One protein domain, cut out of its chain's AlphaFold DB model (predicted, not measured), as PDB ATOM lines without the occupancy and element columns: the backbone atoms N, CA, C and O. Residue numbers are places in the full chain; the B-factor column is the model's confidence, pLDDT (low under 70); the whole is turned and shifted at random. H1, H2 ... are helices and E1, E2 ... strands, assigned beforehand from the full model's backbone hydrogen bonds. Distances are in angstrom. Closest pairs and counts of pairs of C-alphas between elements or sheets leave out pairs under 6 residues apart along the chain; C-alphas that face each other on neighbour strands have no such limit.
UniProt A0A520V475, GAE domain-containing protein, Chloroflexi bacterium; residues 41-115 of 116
ATOM      1  N   ASN A  41     -34.439 -16.201 -59.342       77.50
ATOM      2  CA  ASN A  41     -34.476 -17.598 -59.790       77.50
ATOM      3  C   ASN A  41     -33.097 -18.142 -60.196       77.50
ATOM      4  O   ASN A  41     -32.765 -19.269 -59.848       77.50
ATOM      5  N   PHE A  42     -32.261 -17.333 -60.857       78.12
ATOM      6  CA  PHE A  42     -30.925 -17.759 -61.283       78.12
ATOM      7  C   PHE A  42     -30.006 -18.035 -60.088       78.12
ATOM      8  O   PHE A  42     -29.325 -19.058 -60.029       78.12
ATOM      9  N   LEU A  43     -29.997 -17.129 -59.105       78.31
ATOM     10  CA  LEU A  43     -29.169 -17.302 -57.913       78.31
ATOM     11  C   LEU A  43     -29.653 -18.489 -57.072       78.31
ATOM     12  O   LEU A  43     -28.840 -19.190 -56.473       78.31
ATOM     13  N   ARG A  44     -30.967 -18.729 -57.050       81.25
ATOM     14  CA  ARG A  44     -31.563 -19.874 -56.366       81.25
ATOM     15  C   ARG A  44     -31.129 -21.200 -56.980       81.25
ATOM     16  O   ARG A  44     -30.610 -22.030 -56.245       81.25
ATOM     17  N   GLU A  45     -31.273 -21.371 -58.293       80.88
ATOM     18  CA  GLU A  45     -30.836 -22.592 -58.991       80.88
ATOM     19  C   GLU A  45     -29.354 -22.884 -58.736       80.88
ATOM     20  O   GLU A  45     -28.953 -24.012 -58.454       80.88
ATOM     21  N   LEU A  46     -28.533 -21.836 -58.757       82.19
ATOM     22  CA  LEU A  46     -27.106 -21.962 -58.526       82.19
ATOM     23  C   LEU A  46     -26.768 -22.347 -57.073       82.19
ATOM     24  O   LEU A  46     -25.847 -23.132 -56.845       82.19
ATOM     25  N   LEU A  47     -27.486 -21.805 -56.084       81.69
ATOM     26  CA  LEU A  47     -27.272 -22.113 -54.663       81.69
ATOM     27  C   LEU A  47     -27.954 -23.423 -54.216       81.69
ATOM     28  O   LEU A  47     -27.621 -23.946 -53.149       81.69
ATOM     29  N   GLU A  48     -28.870 -23.969 -55.020       82.69
ATOM     30  CA  GLU A  48     -29.399 -25.334 -54.891       82.69
ATOM     31  C   GLU A  48     -28.375 -26.392 -55.360       82.69
ATOM     32  O   GLU A  48     -28.324 -27.503 -54.817       82.69
ATOM     33  N   ASP A  49     -27.480 -26.036 -56.290       83.06
ATOM     34  CA  ASP A  49     -26.378 -26.894 -56.760       83.06
ATOM     35  C   ASP A  49     -25.162 -26.925 -55.805       83.06
ATOM     36  O   ASP A  49     -24.018 -27.183 -56.190       83.06
ATOM     37  N   VAL A  50     -25.397 -26.660 -54.522       83.06
ATOM     38  CA  VAL A  50     -24.384 -26.687 -53.465       83.06
ATOM     39  C   VAL A  50     -24.333 -28.076 -52.835       83.06
ATOM     40  O   VAL A  50     -25.357 -28.679 -52.513       83.06
ATOM     41  N   ASN A  51     -23.123 -28.611 -52.696       76.75
ATOM     42  CA  ASN A  51     -22.849 -29.924 -52.125       76.75
ATOM     43  C   ASN A  51     -22.857 -29.865 -50.593       76.75
ATOM     44  O   ASN A  51     -23.597 -30.594 -49.938       76.75
ATOM     45  N   TYR A  52     -22.074 -28.946 -50.027       72.56
ATOM     46  CA  TYR A  52     -22.052 -28.660 -48.598       72.56
ATOM     47  C   TYR A  52     -21.723 -27.188 -48.347       72.56
ATOM     48  O   TYR A  52     -21.058 -26.537 -49.158       72.56
ATOM     49  N   ILE A  53     -22.152 -26.682 -47.188       75.19
ATOM     50  CA  ILE A  53     -21.688 -25.400 -46.655       75.19
ATOM     51  C   ILE A  53     -21.042 -25.640 -45.298       75.19
ATOM     52  O   ILE A  53     -21.677 -26.197 -44.403       75.19
ATOM     53  N   LYS A  54     -19.796 -25.195 -45.134       73.19
ATOM     54  CA  LYS A  54     -19.121 -25.164 -43.831       73.19
ATOM     55  C   LYS A  54     -19.213 -23.766 -43.226       73.19
ATOM     56  O   LYS A  54     -19.282 -22.770 -43.945       73.19
ATOM     57  N   GLY A  55     -19.226 -23.705 -41.897       66.81
ATOM     58  CA  GLY A  55     -19.350 -22.453 -41.138       66.81
ATOM     59  C   GLY A  55     -20.764 -22.138 -40.638       66.81
ATOM     60  O   GLY A  55     -20.930 -21.190 -39.882       66.81
ATOM     61  N   ILE A  56     -21.770 -22.954 -40.986       64.50
ATOM     62  CA  ILE A  56     -23.152 -22.858 -40.460       64.50
ATOM     63  C   ILE A  56     -23.411 -23.928 -39.376       64.50
ATOM     64  O   ILE A  56     -24.552 -24.295 -39.089       64.50
ATOM     65  N   GLU A  57     -22.346 -24.478 -38.790       55.12
ATOM     66  CA  GLU A  57     -22.430 -25.564 -37.817       55.12
ATOM     67  C   GLU A  57     -22.957 -25.049 -36.468       55.12
ATOM     68  O   GLU A  57     -22.237 -24.507 -35.632       55.12
ATOM     69  N   SER A  58     -24.260 -25.251 -36.274       44.81
ATOM     70  CA  SER A  58     -24.889 -25.665 -35.010       44.81
ATOM     71  C   SER A  58     -24.797 -24.744 -33.793       44.81
ATOM     72  O   SER A  58     -25.242 -25.135 -32.713       44.81
ATOM     73  N   LYS A  59     -24.288 -23.519 -33.920       43.66
ATOM     74  CA  LYS A  59     -24.431 -22.496 -32.879       43.66
ATOM     75  C   LYS A  59     -25.087 -21.256 -33.473       43.66
ATOM     76  O   LYS A  59     -24.704 -20.854 -34.570       43.66
ATOM     77  N   PRO A  60     -26.066 -20.640 -32.780       40.41
ATOM     78  CA  PRO A  60     -26.471 -19.291 -33.135       40.41
ATOM     79  C   PRO A  60     -25.197 -18.459 -33.052       40.41
ATOM     80  O   PRO A  60     -24.591 -18.369 -31.983       40.41
ATOM     81  N   VAL A  61     -24.735 -17.945 -34.189       47.78
ATOM     82  CA  VAL A  61     -23.540 -17.105 -34.257       47.78
ATOM     83  C   VAL A  61     -23.932 -15.741 -33.704       47.78
ATOM     84  O   VAL A  61     -24.060 -14.758 -34.417       47.78
ATOM     85  N   ASN A  62     -24.197 -15.712 -32.404       37.84
ATOM     86  CA  ASN A  62     -24.125 -14.509 -31.622       37.84
ATOM     87  C   ASN A  62     -22.704 -14.440 -31.069       37.84
ATOM     88  O   ASN A  62     -22.361 -15.158 -30.136       37.84
ATOM     89  N   VAL A  63     -21.914 -13.545 -31.660       46.41
ATOM     90  CA  VAL A  63     -21.136 -12.563 -30.894       46.41
ATOM     91  C   VAL A  63     -20.201 -13.154 -29.825       46.41
ATOM     92  O   VAL A  63     -20.204 -12.717 -28.677       46.41
ATOM     93  N   ILE A  64     -19.377 -14.142 -30.175       42.56
ATOM     94  CA  ILE A  64     -18.200 -14.472 -29.363       42.56
ATOM     95  C   ILE A  64     -17.002 -14.317 -30.286       42.56
ATOM     96  O   ILE A  64     -16.775 -15.151 -31.156       42.56
ATOM     97  N   ASP A  65     -16.296 -13.207 -30.101       47.03
ATOM     98  CA  ASP A  65     -15.271 -12.627 -30.971       47.03
ATOM     99  C   ASP A  65     -15.860 -11.911 -32.191       47.03
ATOM    100  O   ASP A  65     -16.582 -12.516 -32.970       47.03
ATOM    101  N   ASN A  66     -15.514 -10.632 -32.380       53.22
ATOM    102  CA  ASN A  66     -15.752  -9.813 -33.582       53.22
ATOM    103  C   ASN A  66     -15.096 -10.431 -34.837       53.22
ATOM    104  O   ASN A  66     -14.145  -9.885 -35.402       53.22
ATOM    105  N   LYS A  67     -15.507 -11.639 -35.209       55.53
ATOM    106  CA  LYS A  67     -14.972 -12.416 -36.313       55.53
ATOM    107  C   LYS A  67     -16.087 -12.585 -37.336       55.53
ATOM    108  O   LYS A  67     -17.157 -13.079 -36.981       55.53
ATOM    109  N   PRO A  68     -15.826 -12.238 -38.604       63.38
ATOM    110  CA  PRO A  68     -16.813 -12.395 -39.652       63.38
ATOM    111  C   PRO A  68     -17.179 -13.870 -39.805       63.38
ATOM    112  O   PRO A  68     -16.300 -14.744 -39.818       63.38
ATOM    113  N   LEU A  69     -18.473 -14.139 -39.972       72.00
ATOM    114  CA  LEU A  69     -18.975 -15.465 -40.288       72.00
ATOM    115  C   LEU A  69     -18.319 -15.928 -41.587       72.00
ATOM    116  O   LEU A  69     -18.570 -15.384 -42.661       72.00
ATOM    117  N   SER A  70     -17.442 -16.919 -41.478       74.56
ATOM    118  CA  SER A  70     -16.740 -17.471 -42.630       74.56
ATOM    119  C   SER A  70     -17.568 -18.614 -43.198       74.56
ATOM    120  O   SER A  70     -17.643 -19.686 -42.603       74.56
ATOM    121  N   LEU A  71     -18.223 -18.348 -44.326       77.19
ATOM    122  CA  LEU A  71     -19.052 -19.304 -45.046       77.19
ATOM    123  C   LEU A  71     -18.257 -19.880 -46.205       77.19
ATOM    124  O   LEU A  71     -17.852 -19.147 -47.106       77.19
ATOM    125  N   GLU A  72     -18.081 -21.193 -46.192       81.75
ATOM    126  CA  GLU A  72     -17.399 -21.922 -47.254       81.75
ATOM    127  C   GLU A  72     -18.414 -22.754 -48.029       81.75
ATOM    128  O   GLU A  72     -18.985 -23.705 -47.497       81.75
ATOM    129  N   ILE A  73     -18.646 -22.371 -49.283       84.88
ATOM    130  CA  ILE A  73     -19.634 -22.984 -50.171       84.88
ATOM    131  C   ILE A  73     -18.906 -23.901 -51.154       84.88
ATOM    132  O   ILE A  73     -18.065 -23.444 -51.934       84.88
ATOM    133  N   ASN A  74     -19.236 -25.190 -51.143       83.56
ATOM    134  CA  ASN A  74     -18.761 -26.152 -52.132       83.56
ATOM    135  C   ASN A  74     -19.879 -26.450 -53.135       83.56
ATOM    136  O   ASN A  74     -20.962 -26.879 -52.741       83.56
ATOM    137  N   PHE A  75     -19.631 -26.213 -54.421       84.19
ATOM    138  CA  PHE A  75     -20.599 -26.513 -55.483       84.19
ATOM    139  C   PHE A  75     -20.441 -27.952 -55.969       84.19
ATOM    140  O   PHE A  75     -19.328 -28.467 -56.022       84.19
ATOM    141  N   LYS A  76     -21.543 -28.588 -56.375       82.75
ATOM    142  CA  LYS A  76     -21.523 -29.940 -56.956       82.75
ATOM    143  C   LYS A  76     -20.895 -29.943 -58.347       82.75
ATOM    144  O   LYS A  76     -20.226 -30.905 -58.718       82.75
ATOM    145  N   THR A  77     -21.102 -28.877 -59.125       85.25
ATOM    146  CA  THR A  77     -20.590 -28.776 -60.494       85.25
ATOM    147  C   THR A  77     -19.588 -27.636 -60.675       85.25
ATOM    148  O   THR A  77     -19.691 -26.556 -60.088       85.25
ATOM    149  N   ASN A  78     -18.616 -27.859 -61.566       85.12
ATOM    150  CA  ASN A  78     -17.662 -26.825 -61.977       85.12
ATOM    151  C   ASN A  78     -18.361 -25.640 -62.661       85.12
ATOM    152  O   ASN A  78     -17.899 -24.505 -62.551       85.12
ATOM    153  N   SER A  79     -19.469 -25.897 -63.360       84.38
ATOM    154  CA  SER A  79     -20.270 -24.868 -64.024       84.38
ATOM    155  C   SER A  79     -20.856 -23.889 -63.013       84.38
ATOM    156  O   SER A  79     -20.633 -22.687 -63.147       84.38
ATOM    157  N   SER A  80     -21.509 -24.385 -61.959       83.75
ATOM    158  CA  SER A  80     -22.079 -23.547 -60.897       83.75
ATOM    159  C   SER A  80     -21.005 -22.775 -60.135       83.75
ATOM    160  O   SER A  80     -21.153 -21.573 -59.918       83.75
ATOM    161  N   TYR A  81     -19.863 -23.411 -59.840       87.12
ATOM    162  CA  TYR A  81     -18.701 -22.721 -59.269       87.12
ATOM    163  C   TYR A  81     -18.235 -21.547 -60.149       87.12
ATOM    164  O   TYR A  81     -18.031 -20.434 -59.659       87.12
ATOM    165  N   ASN A  82     -18.086 -21.773 -61.457       85.25
ATOM    166  CA  ASN A  82     -17.630 -20.742 -62.388       85.25
ATOM    167  C   ASN A  82     -18.658 -19.615 -62.535       85.25
ATOM    168  O   ASN A  82     -18.279 -18.446 -62.507       85.25
ATOM    169  N   LEU A  83     -19.946 -19.943 -62.640       85.81
ATOM    170  CA  LEU A  83     -21.030 -18.964 -62.735       85.81
ATOM    171  C   LEU A  83     -21.132 -18.106 -61.474       85.81
ATOM    172  O   LEU A  83     -21.290 -16.887 -61.571       85.81
ATOM    173  N   PHE A  84     -20.972 -18.705 -60.295       86.38
ATOM    174  CA  PHE A  84     -20.974 -17.954 -59.045       86.38
ATOM    175  C   PHE A  84     -19.754 -17.048 -58.948       86.38
ATOM    176  O   PHE A  84     -19.871 -15.873 -58.609       86.38
ATOM    177  N   LYS A  85     -18.577 -17.567 -59.308       86.44
ATOM    178  CA  LYS A  85     -17.338 -16.786 -59.342       86.44
ATOM    179  C   LYS A  85     -17.455 -15.587 -60.288       86.44
ATOM    180  O   LYS A  85     -17.043 -14.482 -59.931       86.44
ATOM    181  N   LEU A  86     -18.037 -15.781 -61.471       86.62
ATOM    182  CA  LEU A  86     -18.320 -14.705 -62.425       86.62
ATOM    183  C   LEU A  86     -19.322 -13.699 -61.846       86.62
ATOM    184  O   LEU A  86     -19.085 -12.495 -61.909       86.62
ATOM    185  N   SER A  87     -20.384 -14.183 -61.201       84.19
ATOM    186  CA  SER A  87     -21.386 -13.337 -60.542       84.19
ATOM    187  C   SER A  87     -20.794 -12.508 -59.398       84.19
ATOM    188  O   SER A  87     -21.170 -11.358 -59.226       84.19
ATOM    189  N   MET A  88     -19.818 -13.042 -58.661       83.69
ATOM    190  CA  MET A  88     -19.078 -12.304 -57.629       83.69
ATOM    191  C   MET A  88     -18.048 -11.319 -58.204       83.69
ATOM    192  O   MET A  88     -17.598 -10.423 -57.493       83.69
ATOM    193  N   THR A  89     -17.660 -11.478 -59.473       85.00
ATOM    194  CA  THR A  89     -16.760 -10.546 -60.176       85.00
ATOM    195  C   THR A  89     -17.530  -9.346 -60.734       85.00
ATOM    196  O   THR A  89     -16.992  -8.243 -60.781       85.00
ATOM    197  N   ASN A  90     -18.792  -9.541 -61.129       86.12
ATOM    198  CA  ASN A  90     -19.678  -8.457 -61.541       86.12
ATOM    199  C   ASN A  90     -20.177  -7.680 -60.310       86.12
ATOM    200  O   ASN A  90     -20.769  -8.259 -59.403       86.12
ATOM    201  N   GLU A  91     -19.954  -6.364 -60.279       84.31
ATOM    202  CA  GLU A  91     -20.288  -5.513 -59.134       84.31
ATOM    203  C   GLU A  91     -21.795  -5.476 -58.818       84.31
ATOM    204  O   GLU A  91     -22.176  -5.487 -57.646       84.31
ATOM    205  N   GLU A  92     -22.660  -5.472 -59.835       82.94
ATOM    206  CA  GLU A  92     -24.116  -5.443 -59.641       82.94
ATOM    207  C   GLU A  92     -24.614  -6.752 -59.026       82.94
ATOM    208  O   GLU A  92     -25.284  -6.755 -57.989       82.94
ATOM    209  N   SER A  93     -24.211  -7.876 -59.621       81.12
ATOM    210  CA  SER A  93     -24.538  -9.214 -59.127       81.12
ATOM    211  C   SER A  93     -23.974  -9.447 -57.727       81.12
ATOM    212  O   SER A  93     -24.672  -9.969 -56.857       81.12
ATOM    213  N   ARG A  94     -22.743  -8.993 -57.465       84.31
ATOM    214  CA  ARG A  94     -22.111  -9.076 -56.147       84.31
ATOM    215  C   ARG A  94     -22.902  -8.321 -55.083       84.31
ATOM    216  O   ARG A  94     -23.148  -8.888 -54.024       84.31
ATOM    217  N   LYS A  95     -23.341  -7.087 -55.352       84.19
ATOM    218  CA  LYS A  95     -24.154  -6.302 -54.402       84.19
ATOM    219  C   LYS A  95     -25.464  -7.008 -54.058       84.19
ATOM    220  O   LYS A  95     -25.877  -6.995 -52.900       84.19
ATOM    221  N   ILE A  96     -26.100  -7.642 -55.045       82.94
ATOM    222  CA  ILE A  96     -27.331  -8.417 -54.842       82.94
ATOM    223  C   ILE A  96     -27.055  -9.624 -53.939       82.94
ATOM    224  O   ILE A  96     -27.743  -9.800 -52.931       82.94
ATOM    225  N   ILE A  97     -26.019 -10.409 -54.254       82.19
ATOM    226  CA  ILE A  97     -25.616 -11.581 -53.467       82.19
ATOM    227  C   ILE A  97     -25.266 -11.160 -52.035       82.19
ATOM    228  O   ILE A  97     -25.841 -11.683 -51.085       82.19
ATOM    229  N   GLU A  98     -24.395 -10.168 -51.853       82.94
ATOM    230  CA  GLU A  98     -23.998  -9.687 -50.527       82.94
ATOM    231  C   GLU A  98     -25.196  -9.180 -49.718       82.94
ATOM    232  O   GLU A  98     -25.290  -9.491 -48.536       82.94
ATOM    233  N   LYS A  99     -26.153  -8.469 -50.329       84.44
ATOM    234  CA  LYS A  99     -27.373  -8.019 -49.640       84.44
ATOM    235  C   LYS A  99     -28.201  -9.197 -49.119       84.44
ATOM    236  O   LYS A  99     -28.630  -9.174 -47.968       84.44
ATOM    237  N   ILE A 100     -28.411 -10.226 -49.937       81.62
ATOM    238  CA  ILE A 100     -29.187 -11.420 -49.557       81.62
ATOM    239  C   ILE A 100     -28.493 -12.183 -48.428       81.62
ATOM    240  O   ILE A 100     -29.121 -12.586 -47.444       81.62
ATOM    241  N   PHE A 101     -27.178 -12.356 -48.556       82.00
ATOM    242  CA  PHE A 101     -26.373 -13.016 -47.543       82.00
ATOM    243  C   PHE A 101     -26.376 -12.211 -46.240       82.00
ATOM    244  O   PHE A 101     -26.610 -12.799 -45.189       82.00
ATOM    245  N   LYS A 102     -26.249 -10.879 -46.292       81.06
ATOM    246  CA  LYS A 102     -26.336 -10.006 -45.110       81.06
ATOM    247  C   LYS A 102     -27.676 -10.092 -44.393       81.06
ATOM    248  O   LYS A 102     -27.714 -10.216 -43.176       81.06
ATOM    249  N   VAL A 103     -28.780 -10.106 -45.140       80.88
ATOM    250  CA  VAL A 103     -30.125 -10.286 -44.562       80.88
ATOM    251  C   VAL A 103     -30.259 -11.642 -43.858       80.88
ATOM    252  O   VAL A 103     -30.979 -11.758 -42.868       80.88
ATOM    253  N   THR A 104     -29.569 -12.673 -44.350       76.31
ATOM    254  CA  THR A 104     -29.685 -14.033 -43.810       76.31
ATOM    255  C   THR A 104     -28.715 -14.305 -42.655       76.31
ATOM    256  O   THR A 104     -29.103 -14.968 -41.692       76.31
ATOM    257  N   PHE A 105     -27.485 -13.793 -42.727       74.88
ATOM    258  CA  PHE A 105     -26.397 -14.135 -41.806       74.88
ATOM    259  C   PHE A 105     -25.778 -12.946 -41.040       74.88
ATOM    260  O   PHE A 105     -24.962 -13.184 -40.154       74.88
ATOM    261  N   GLY A 106     -26.155 -11.696 -41.331       73.56
ATOM    262  CA  GLY A 106     -25.633 -10.485 -40.674       73.56
ATOM    263  C   GLY A 106     -24.584  -9.715 -41.490       73.56
ATOM    264  O   GLY A 106     -24.210 -10.114 -42.586       73.56
ATOM    265  N   ASP A 107     -24.110  -8.578 -40.977       69.62
ATOM    266  CA  ASP A 107     -23.284  -7.637 -41.756       69.62
ATOM    267  C   ASP A 107     -21.840  -8.096 -42.017       69.62
ATOM    268  O   ASP A 107     -21.243  -7.708 -43.027       69.62
ATOM    269  N   GLU A 108     -21.283  -8.946 -41.151       69.81
ATOM    270  CA  GLU A 108     -19.895  -9.407 -41.224       69.81
ATOM    271  C   GLU A 108     -19.811 -10.852 -41.730       69.81
ATOM    272  O   GLU A 108     -19.692 -11.799 -40.954       69.81
ATOM    273  N   ILE A 109     -19.859 -11.028 -43.052       75.00
ATOM    274  CA  ILE A 109     -19.752 -12.344 -43.700       75.00
ATOM    275  C   ILE A 109     -18.530 -12.365 -44.609       75.00
ATOM    276  O   ILE A 109     -18.350 -11.498 -45.466       75.00
ATOM    277  N   LYS A 110     -17.714 -13.407 -44.471       77.12
ATOM    278  CA  LYS A 110     -16.638 -13.730 -45.403       77.12
ATOM    279  C   LYS A 110     -17.044 -14.954 -46.215       77.12
ATOM    280  O   LYS A 110     -17.111 -16.057 -45.684       77.12
ATOM    281  N   LEU A 111     -17.306 -14.752 -47.503       79.94
ATOM    282  CA  LEU A 111     -17.658 -15.825 -48.432       79.94
ATOM    283  C   LEU A 111     -16.397 -16.417 -49.065       79.94
ATOM    284  O   LEU A 111     -15.616 -15.700 -49.694       79.94
ATOM    285  N   SER A 112     -16.217 -17.726 -48.928       81.75
ATOM    286  CA  SER A 112     -15.258 -18.516 -49.694       81.75
ATOM    287  C   SER A 112     -15.998 -19.560 -50.528       81.75
ATOM    288  O   SER A 112     -17.007 -20.129 -50.114       81.75
ATOM    289  N   ILE A 113     -15.496 -19.799 -51.736       83.81
ATOM    290  CA  ILE A 113     -16.031 -20.818 -52.638       83.81
ATOM    291  C   ILE A 113     -14.973 -21.874 -52.908       83.81
ATOM    292  O   ILE A 113     -13.806 -21.549 -53.134       83.81
ATOM    293  N   GLN A 114     -15.387 -23.136 -52.899       78.75
ATOM    294  CA  GLN A 114     -14.544 -24.274 -53.236       78.75
ATOM    295  C   GLN A 114     -15.005 -24.924 -54.532       78.75
ATOM    296  O   GLN A 114     -16.199 -24.972 -54.839       78.75
ATOM    297  N   LYS A 115     -14.022 -25.415 -55.290       76.06
ATOM    298  CA  LYS A 115     -14.274 -26.281 -56.439       76.06
ATOM    299  C   LYS A 115     -14.819 -27.638 -55.955       76.06
ATOM    300  O   LYS A 115     -14.486 -28.012 -54.826       76.06
TER     301      LYS A 115
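This is residues 41 to 115 of the 116 residues of the protein "GAE domain-containing protein" of Chloroflexi bacterium (UniProt A0A520V475). A small sheet of three strands, E1, E2 and E3, forms a wall, with H2 and H3 over one face of it, meeting at a corner near their link, and H1 beside H2. The long loop of residues 55 to 68 and helix H2 lie at opposite ends of the longest axis. The printed part has 75 residues, with three named helices and three named strands in the order H1 E1 E2 H2 H3 E3; the sheet's order is E1, E2, E3, mixed, and the class is mixed, helices and strands. It is compact, with a radius of gyration of the C-alphas of 12.6 A and spans of 36 by 25 by 18 A.

Begin at the inner strand E2, residues 69 to 75. On one side of it look for the edge strand E1, residues 50 to 54, antiparallel at 156 degrees and a hairpin with E2; N 51 and O 74 are 2.8 A apart, within hydrogen-bond range. On the other side is the edge strand E3, residues 109 to 114, parallel at 25 degrees, with N 110 and O 69 within range at 2.8 A. H2, residues 78 to 89, is on the sheet over E2 and E3 at a height over the sheet of 9.8 A, and runs along the strands, at 5 degrees to E2 on the local plane; the closest C-alphas of H2 and E2 are Tyr 81 and Phe 75, 5.7 A apart. H3, residues 91 to 105, is on the sheet too, its C-alpha of Lys 102 coming closest to that of Ile 109 in E3, at 7.1 A. H2 and H3 are two layers with the sheet, helices on one face, and E2, H2, H3 and E3 form a strand-helix-strand unit, parallel neighbour strands with helices between, whose crossover is right-handed. H2 and H3 touch only at the corner, about perpendicular at 79 degrees, closest at the C-alphas of Met 88 and Arg 94, 4.7 A. H1, residues 41 to 48, only grazes the sheet with residues 46 to 48. It only just touches H2, with 3 pairs of C-alphas within 8 A, closest at Leu 46 and Ser 80, 5.8 A, at a steep tilt of 55 degrees, opposite ways. H1 and H3 are only just apart, closest 8.1 A. In H1, H2 and H3 every O i to N i+4 pair is within hydrogen-bond range.

Find C-alpha 69 at (-18.975, -15.465, -40.288); from there E2 runs 18.9 A to C-alpha 75. E3 runs 16.1 A to C-alpha 114 at (-14.544, -24.274, -53.236), and E1 is 11.1 A long. H3 runs 20.3 A, H2 16.4 A, and H1, 10.5 A, begins at C-alpha 41 at (-34.476, -17.598, -59.790).

The two C-alphas farthest apart, those of Ile 64 and Ser 79, are 36.2 A apart. The printed part has no cut. The link from E1 to E2, 14 residues, is long, and the other links are tight. The mean pLDDT of the printed part is 75.2; look for low values, under 70, at residues 55 to 68 and 107 to 108.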